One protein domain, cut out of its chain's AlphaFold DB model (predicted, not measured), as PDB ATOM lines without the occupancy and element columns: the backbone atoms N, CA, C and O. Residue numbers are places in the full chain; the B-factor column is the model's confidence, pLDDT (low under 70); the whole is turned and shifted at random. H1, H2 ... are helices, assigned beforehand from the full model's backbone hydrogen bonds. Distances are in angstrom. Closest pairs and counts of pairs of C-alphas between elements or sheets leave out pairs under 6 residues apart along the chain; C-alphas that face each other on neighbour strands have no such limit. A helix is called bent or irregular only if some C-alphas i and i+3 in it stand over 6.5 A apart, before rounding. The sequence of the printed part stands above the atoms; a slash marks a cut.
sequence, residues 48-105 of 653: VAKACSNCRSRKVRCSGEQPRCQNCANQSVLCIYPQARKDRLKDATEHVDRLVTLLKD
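This is residues 48 to 105 of the 653 residues of a protein of Periconia macrospinosa (UniProt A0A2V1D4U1). One long helix, H3, sticks out as a free arm from a small compact head in which two very short helices, H1 and H2, sit among loops. The arm makes most of the length, and residues 83 to 105, of which 85 to 105 belong to H3, stand free of the head. The printed part has 58 residues with three named helices, in the order H1, H2, H3, and no named strand; the class is all helix. The whole is extended, with a radius of gyration of the C-alphas of 16.4 A, and spans 49 by 21 by 16 A.

H3, residues 85 to 105, touches no helix. It is apart from H1, residues 53 to 57, and also apart from H2, residues 70 to 74. H1 and H2 only just touch, with 3 pairs of C-alphas within 8 A; their closest C-alphas are those of Cys 55 and Cys 72, 7.6 A apart. Their centres are 11.8 A apart. Every O i to N i+4 pair is within hydrogen-bond range in H1 and H2, and 16 of 17 are in H3.

H3 runs 31.1 A from C-alpha 85 at (50.237, -16.220, 12.922) to C-alpha 105 at (31.978, -38.976, 2.290). H2 has five residues and measures 6.0 A from first to last C-alpha. H1, also five residues, measures 6.2 A and begins with C-alpha 53 at (49.342, -12.758, 27.851). No helix is bent.

The C-alphas of Val 60 and Asp 105 are the two farthest apart, at 50.5 A. Without the stretch that stands free, the body has 35 residues and spans 22 by 18 by 15 A. The link from H1 to H2, 12 residues, is long; that from H2 to H3, 10 residues, is short. The printed part has no cut. Its mean pLDDT is 76.2, and residues 48 to 49, 67 and 82 to 92 are under 70.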
ATOM      1  N   VAL A  48      63.086 -16.665  28.522       63.50
ATOM      2  CA  VAL A  48      61.889 -17.102  27.796       63.50
ATOM      3  C   VAL A  48      61.663 -16.172  26.604       63.50
ATOM      4  O   VAL A  48      61.554 -14.960  26.784       63.50
ATOM      5  N   ALA A  49      61.576 -16.733  25.395       66.00
ATOM      6  CA  ALA A  49      61.432 -15.962  24.156       66.00
ATOM      7  C   ALA A  49      60.092 -15.205  24.058       66.00
ATOM      8  O   ALA A  49      60.013 -14.164  23.408       66.00
ATOM      9  N   LYS A  50      59.030 -15.701  24.713       73.94
ATOM     10  CA  LYS A  50      57.694 -15.092  24.691       73.94
ATOM     11  C   LYS A  50      56.968 -15.289  26.022       73.94
ATOM     12  O   LYS A  50      56.733 -16.415  26.441       73.94
ATOM     13  N   ALA A  51      56.594 -14.194  26.679       82.12
ATOM     14  CA  ALA A  51      55.771 -14.240  27.887       82.12
ATOM     15  C   ALA A  51      54.294 -14.520  27.547       82.12
ATOM     16  O   ALA A  51      53.803 -14.080  26.503       82.12
ATOM     17  N   CYS A  52      53.576 -15.209  28.440       85.50
ATOM     18  CA  CYS A  52      52.125 -15.387  28.326       85.50
ATOM     19  C   CYS A  52      51.383 -14.040  28.424       85.50
ATOM     20  O   CYS A  52      51.911 -13.058  28.961       85.50
ATOM     21  N   SER A  53      50.147 -13.987  27.918       84.25
ATOM     22  CA  SER A  53      49.342 -12.758  27.851       84.25
ATOM     23  C   SER A  53      49.161 -12.087  29.217       84.25
ATOM     24  O   SER A  53      49.316 -10.872  29.327       84.25
ATOM     25  N   ASN A  54      48.921 -12.877  30.265       83.50
ATOM     26  CA  ASN A  54      48.648 -12.381  31.611       83.50
ATOM     27  C   ASN A  54      49.908 -11.840  32.324       83.50
ATOM     28  O   ASN A  54      49.886 -10.772  32.929       83.50
ATOM     29  N   CYS A  55      51.058 -12.516  32.205       85.25
ATOM     30  CA  CYS A  55      52.312 -11.960  32.729       85.25
ATOM     31  C   CYS A  55      52.741 -10.702  31.957       85.25
ATOM     32  O   CYS A  55      53.309  -9.785  32.551       85.25
ATOM     33  N   ARG A  56      52.436 -10.634  30.652       83.00
ATOM     34  CA  ARG A  56      52.709  -9.458  29.816       83.00
ATOM     35  C   ARG A  56      51.841  -8.259  30.203       83.00
ATOM     36  O   ARG A  56      52.393  -7.172  30.344       83.00
ATOM     37  N   SER A  57      50.532  -8.438  30.399       80.38
ATOM     38  CA  SER A  57      49.632  -7.344  30.806       80.38
ATOM     39  C   SER A  57      50.013  -6.778  32.175       80.38
ATOM     40  O   SER A  57      50.014  -5.566  32.368       80.38
ATOM     41  N   ARG A  58      50.439  -7.647  33.099       79.12
ATOM     42  CA  ARG A  58      50.851  -7.261  34.455       79.12
ATOM     43  C   ARG A  58      52.308  -6.812  34.576       79.12
ATOM     44  O   ARG A  58      52.739  -6.485  35.677       79.12
ATOM     45  N   LYS A  59      53.067  -6.794  33.473       83.56
ATOM     46  CA  LYS A  59      54.497  -6.428  33.425       83.56
ATOM     47  C   LYS A  59      55.364  -7.197  34.441       83.56
ATOM     48  O   LYS A  59      56.321  -6.657  34.988       83.56
ATOM     49  N   VAL A  60      55.055  -8.476  34.669       81.94
ATOM     50  CA  VAL A  60      55.801  -9.375  35.571       81.94
ATOM     51  C   VAL A  60      56.555 -10.448  34.785       81.94
ATOM     52  O   VAL A  60      56.169 -10.826  33.676       81.94
ATOM     53  N   ARG A  61      57.649 -10.967  35.352       77.94
ATOM     54  CA  ARG A  61      58.489 -11.974  34.686       77.94
ATOM     55  C   ARG A  61      57.734 -13.304  34.564       77.94
ATOM     56  O   ARG A  61      57.173 -13.806  35.535       77.94
ATOM     57  N   CYS A  62      57.709 -13.861  33.356       84.25
ATOM     58  CA  CYS A  62      57.046 -15.127  33.046       84.25
ATOM     59  C   CYS A  62      58.056 -16.283  33.114       84.25
ATOM     60  O   CYS A  62      59.165 -16.125  32.601       84.25
ATOM     61  N   SER A  63      57.683 -17.425  33.710       81.25
ATOM     62  CA  SER A  63      58.560 -18.613  33.778       81.25
ATOM     63  C   SER A  63      58.647 -19.379  32.453       81.25
ATOM     64  O   SER A  63      59.610 -20.105  32.242       81.25
ATOM     65  N   GLY A  64      57.702 -19.176  31.525       76.44
ATOM     66  CA  GLY A  64      57.759 -19.758  30.179       76.44
ATOM     67  C   GLY A  64      57.321 -21.217  30.065       76.44
ATOM     68  O   GLY A  64      57.286 -21.736  28.955       76.44
ATOM     69  N   GLU A  65      56.964 -21.870  31.171       78.94
ATOM     70  CA  GLU A  65      56.472 -23.252  31.156       78.94
ATOM     71  C   GLU A  65      55.086 -23.333  30.495       78.94
ATOM     72  O   GLU A  65      54.260 -22.417  30.620       78.94
ATOM     73  N   GLN A  66      54.851 -24.431  29.773       73.88
ATOM     74  CA  GLN A  66      53.584 -24.781  29.130       73.88
ATOM     75  C   GLN A  66      53.083 -26.107  29.724       73.88
ATOM     76  O   GLN A  66      53.904 -26.991  29.954       73.88
ATOM     77  N   PRO A  67      51.774 -26.267  30.007       68.06
ATOM     78  CA  PRO A  67      50.652 -25.432  29.558       68.06
ATOM     79  C   PRO A  67      50.384 -24.169  30.398       68.06
ATOM     80  O   PRO A  67      49.667 -23.280  29.944       68.06
ATOM     81  N   ARG A  68      50.958 -24.038  31.603       82.19
ATOM     82  CA  ARG A  68      50.813 -22.844  32.455       82.19
ATOM     83  C   ARG A  68      52.164 -22.441  33.034       82.19
ATOM     84  O   ARG A  68      52.898 -23.296  33.512       82.19
ATOM     85  N   CYS A  69      52.461 -21.141  33.047       87.62
ATOM     86  CA  CYS A  69      53.645 -20.636  33.738       87.62
ATOM     87  C   CYS A  69      53.423 -20.628  35.256       87.62
ATOM     88  O   CYS A  69      52.303 -20.412  35.725       87.62
ATOM     89  N   GLN A  70      54.495 -20.780  36.025       82.88
ATOM     90  CA  GLN A  70      54.478 -20.862  37.486       82.88
ATOM     91  C   GLN A  70      53.775 -19.674  38.155       82.88
ATOM     92  O   GLN A  70      53.025 -19.841  39.110       82.88
ATOM     93  N   ASN A  71      53.932 -18.469  37.601       82.00
ATOM     94  CA  ASN A  71      53.278 -17.270  38.130       82.00
ATOM     95  C   ASN A  71      51.749 -17.300  37.927       82.00
ATOM     96  O   ASN A  71      50.991 -16.903  38.806       82.00
ATOM     97  N   CYS A  72      51.275 -17.817  36.789       84.69
ATOM     98  CA  CYS A  72      49.842 -17.997  36.544       84.69
ATOM     99  C   CYS A  72      49.275 -19.247  37.233       84.69
ATOM    100  O   CYS A  72      48.083 -19.266  37.531       84.69
ATOM    101  N   ALA A  73      50.098 -20.269  37.486       84.12
ATOM    102  CA  ALA A  73      49.716 -21.461  38.239       84.12
ATOM    103  C   ALA A  73      49.485 -21.129  39.719       84.12
ATOM    104  O   ALA A  73      48.415 -21.419  40.240       84.12
ATOM    105  N   ASN A  74      50.426 -20.421  40.354       83.00
ATOM    106  CA  ASN A  74      50.335 -20.044  41.769       83.00
ATOM    107  C   ASN A  74      49.167 -19.101  42.072       83.00
ATOM    108  O   ASN A  74      48.668 -19.067  43.188       83.00
ATOM    109  N   GLN A  75      48.740 -18.315  41.086       78.69
ATOM    110  CA  GLN A  75      47.621 -17.383  41.232       78.69
ATOM    111  C   GLN A  75      46.300 -17.959  40.716       78.69
ATOM    112  O   GLN A  75      45.299 -17.252  40.687       78.69
ATOM    113  N   SER A  76      46.296 -19.216  40.263       78.00
ATOM    114  CA  SER A  76      45.115 -19.887  39.714       78.00
ATOM    115  C   SER A  76      44.438 -19.136  38.554       78.00
ATOM    116  O   SER A  76      43.268 -19.361  38.275       78.00
ATOM    117  N   VAL A  77      45.176 -18.301  37.807       80.38
ATOM    118  CA  VAL A  77      44.637 -17.517  36.678       80.38
ATOM    119  C   VAL A  77      44.941 -18.193  35.339       80.38
ATOM    120  O   VAL A  77      45.966 -18.868  35.176       80.38
ATOM    121  N   LEU A  78      44.057 -17.996  34.360       78.06
ATOM    122  CA  LEU A  78      44.189 -18.525  33.007       78.06
ATOM    123  C   LEU A  78      45.495 -18.047  32.343       78.06
ATOM    124  O   LEU A  78      45.789 -16.851  32.279       78.06
ATOM    125  N   CYS A  79      46.299 -18.999  31.865       84.00
ATOM    126  CA  CYS A  79      47.599 -18.747  31.250       84.00
ATOM    127  C   CYS A  79      47.512 -19.053  29.753       84.00
ATOM    128  O   CYS A  79      47.429 -20.215  29.376       84.00
ATOM    129  N   ILE A  80      47.513 -18.020  28.905       82.06
ATOM    130  CA  ILE A  80      47.407 -18.187  27.450       82.06
ATOM    131  C   ILE A  80      48.686 -17.677  26.789       82.06
ATOM    132  O   ILE A  80      49.059 -16.508  26.933       82.06
ATOM    133  N   TYR A  81      49.345 -18.548  26.027       80.38
ATOM    134  CA  TYR A  81      50.399 -18.147  25.102       80.38
ATOM    135  C   TYR A  81      49.774 -17.912  23.725       80.38
ATOM    136  O   TYR A  81      49.220 -18.842  23.143       80.38
ATOM    137  N   PRO A  82      49.829 -16.689  23.177       67.62
ATOM    138  CA  PRO A  82      49.279 -16.439  21.852       67.62
ATOM    139  C   PRO A  82      50.108 -17.187  20.796       67.62
ATOM    140  O   PRO A  82      51.308 -16.919  20.664       67.62
ATOM    141  N   GLN A  83      49.477 -18.102  20.053       60.78
ATOM    142  CA  GLN A  83      50.090 -18.826  18.926       60.78
ATOM    143  C   GLN A  83      50.603 -17.856  17.848       60.78
ATOM    144  O   GLN A  83      50.077 -16.748  17.687       60.78
ATOM    145  N   ALA A  84      51.665 -18.239  17.135       58.03
ATOM    146  CA  ALA A  84      52.184 -17.440  16.033       58.03
ATOM    147  C   ALA A  84      51.202 -17.467  14.849       58.03
ATOM    148  O   ALA A  84      50.518 -18.458  14.609       58.03
ATOM    149  N   ARG A  85      51.142 -16.371  14.080       53.97
ATOM    150  CA  ARG A  85      50.237 -16.220  12.922       53.97
ATOM    151  C   ARG A  85      50.394 -17.349  11.886       53.97
ATOM    152  O   ARG A  85      49.437 -17.647  11.184       53.97
ATOM    153  N   LYS A  86      51.575 -17.976  11.818       55.59
ATOM    154  CA  LYS A  86      51.901 -19.074  10.895       55.59
ATOM    155  C   LYS A  86      51.262 -20.411  11.303       55.59
ATOM    156  O   LYS A  86      50.823 -21.145  10.427       55.59
ATOM    157  N   ASP A  87      51.125 -20.672  12.604       57.88
ATOM    158  CA  ASP A  87      50.534 -21.917  13.122       57.88
ATOM    159  C   ASP A  87      49.011 -21.926  12.934       57.88
ATOM    160  O   ASP A  87      48.439 -22.922  12.517       57.88
ATOM    161  N   ARG A  88      48.362 -20.765  13.102       57.75
ATOM    162  CA  ARG A  88      46.915 -20.610  12.857       57.75
ATOM    163  C   ARG A  88      46.514 -20.856  11.406       57.75
ATOM    164  O   ARG A  88      45.406 -21.313  11.158       57.75
ATOM    165  N   LEU A  89      47.388 -20.512  10.459       65.00
ATOM    166  CA  LEU A  89      47.126 -20.758   9.044       65.00
ATOM    167  C   LEU A  89      47.207 -22.255   8.739       65.00
ATOM    168  O   LEU A  89      46.350 -22.759   8.026       65.00
ATOM    169  N   LYS A  90      48.178 -22.955   9.343       69.25
ATOM    170  CA  LYS A  90      48.335 -24.407   9.220       69.25
ATOM    171  C   LYS A  90      47.144 -25.161   9.824       69.25
ATOM    172  O   LYS A  90      46.564 -26.011   9.154       69.25
ATOM    173  N   ASP A  91      46.731 -24.786  11.034       67.12
ATOM    174  CA  ASP A  91      45.568 -25.380  11.706       67.12
ATOM    175  C   ASP A  91      44.271 -25.138  10.914       67.12
ATOM    176  O   ASP A  91      43.415 -26.020  10.831       67.12
ATOM    177  N   ALA A  92      44.133 -23.958  10.293       68.75
ATOM    178  CA  ALA A  92      42.996 -23.634   9.438       68.75
ATOM    179  C   ALA A  92      42.990 -24.469   8.148       68.75
ATOM    180  O   ALA A  92      41.942 -25.002   7.796       68.75
ATOM    181  N   THR A  93      44.136 -24.643   7.481       74.88
ATOM    182  CA  THR A  93      44.232 -25.508   6.291       74.88
ATOM    183  C   THR A  93      43.924 -26.967   6.616       74.88
ATOM    184  O   THR A  93      43.098 -27.570   5.942       74.88
ATOM    185  N   GLU A  94      44.461 -27.510   7.712       73.00
ATOM    186  CA  GLU A  94      44.151 -28.886   8.125       73.00
ATOM    187  C   GLU A  94      42.675 -29.060   8.516       73.00
ATOM    188  O   GLU A  94      42.096 -30.135   8.361       73.00
ATOM    189  N   HIS A  95      42.039 -28.015   9.055       73.25
ATOM    190  CA  HIS A  95      40.611 -28.043   9.358       73.25
ATOM    191  C   HIS A  95      39.754 -28.020   8.088       73.25
ATOM    192  O   HIS A  95      38.784 -28.772   8.013       73.25
ATOM    193  N   VAL A  96      40.137 -27.230   7.083       78.88
ATOM    194  CA  VAL A  96      39.474 -27.212   5.771       78.88
ATOM    195  C   VAL A  96      39.600 -28.570   5.078       78.88
ATOM    196  O   VAL A  96      38.587 -29.098   4.628       78.88
ATOM    197  N   ASP A  97      40.778 -29.198   5.089       77.25
ATOM    198  CA  ASP A  97      40.979 -30.522   4.478       77.25
ATOM    199  C   ASP A  97      40.107 -31.611   5.127       77.25
ATOM    200  O   ASP A  97      39.522 -32.458   4.443       77.25
ATOM    201  N   ARG A  98      39.950 -31.564   6.458       75.94
ATOM    202  CA  ARG A  98      39.052 -32.476   7.185       75.94
ATOM    203  C   ARG A  98      37.584 -32.264   6.815       75.94
ATOM    204  O   ARG A  98      36.858 -33.241   6.652       75.94
ATOM    205  N   LEU A  99      37.152 -31.013   6.659       73.50
ATOM    206  CA  LEU A  99      35.780 -30.686   6.254       73.50
ATOM    207  C   LEU A  99      35.498 -31.100   4.806       73.50
ATOM    208  O   LEU A  99      34.435 -31.646   4.528       73.50
ATOM    209  N   VAL A 100      36.462 -30.908   3.905       83.19
ATOM    210  CA  VAL A 100      36.374 -31.351   2.505       83.19
ATOM    211  C   VAL A 100      36.247 -32.871   2.416       83.19
ATOM    212  O   VAL A 100      35.427 -33.373   1.653       83.19
ATOM    213  N   THR A 101      37.020 -33.606   3.217       80.88
ATOM    214  CA  THR A 101      36.953 -35.075   3.255       80.88
ATOM    215  C   THR A 101      35.588 -35.552   3.752       80.88
ATOM    216  O   THR A 101      34.958 -36.386   3.112       80.88
ATOM    217  N   LEU A 102      35.076 -34.952   4.831       80.50
ATOM    218  CA  LEU A 102      33.755 -35.281   5.367       80.50
ATOM    219  C   LEU A 102      32.625 -34.974   4.372       80.50
ATOM    220  O   LEU A 102      31.682 -35.750   4.254       80.50
ATOM    221  N   LEU A 103      32.714 -33.857   3.645       81.62
ATOM    222  CA  LEU A 103      31.730 -33.496   2.622       81.62
ATOM    223  C   LEU A 103      31.730 -34.488   1.454       81.62
ATOM    224  O   LEU A 103      30.657 -34.837   0.972       81.62
ATOM    225  N   LYS A 104      32.900 -34.992   1.041       81.75
ATOM    226  CA  LYS A 104      33.001 -36.045   0.017       81.75
ATOM    227  C   LYS A 104      32.364 -37.358   0.474       81.75
ATOM    228  O   LYS A 104      31.631 -37.965  -0.301       81.75
ATOM    229  N   ASP A 105      32.580 -37.758   1.726       81.94
ATOM    230  CA  ASP A 105      31.978 -38.976   2.290       81.94
ATOM    231  C   ASP A 105      30.450 -38.860   2.420       81.94
ATOM    232  O   ASP A 105      29.705 -39.805   2.135       81.94
TER     233      ASP A 105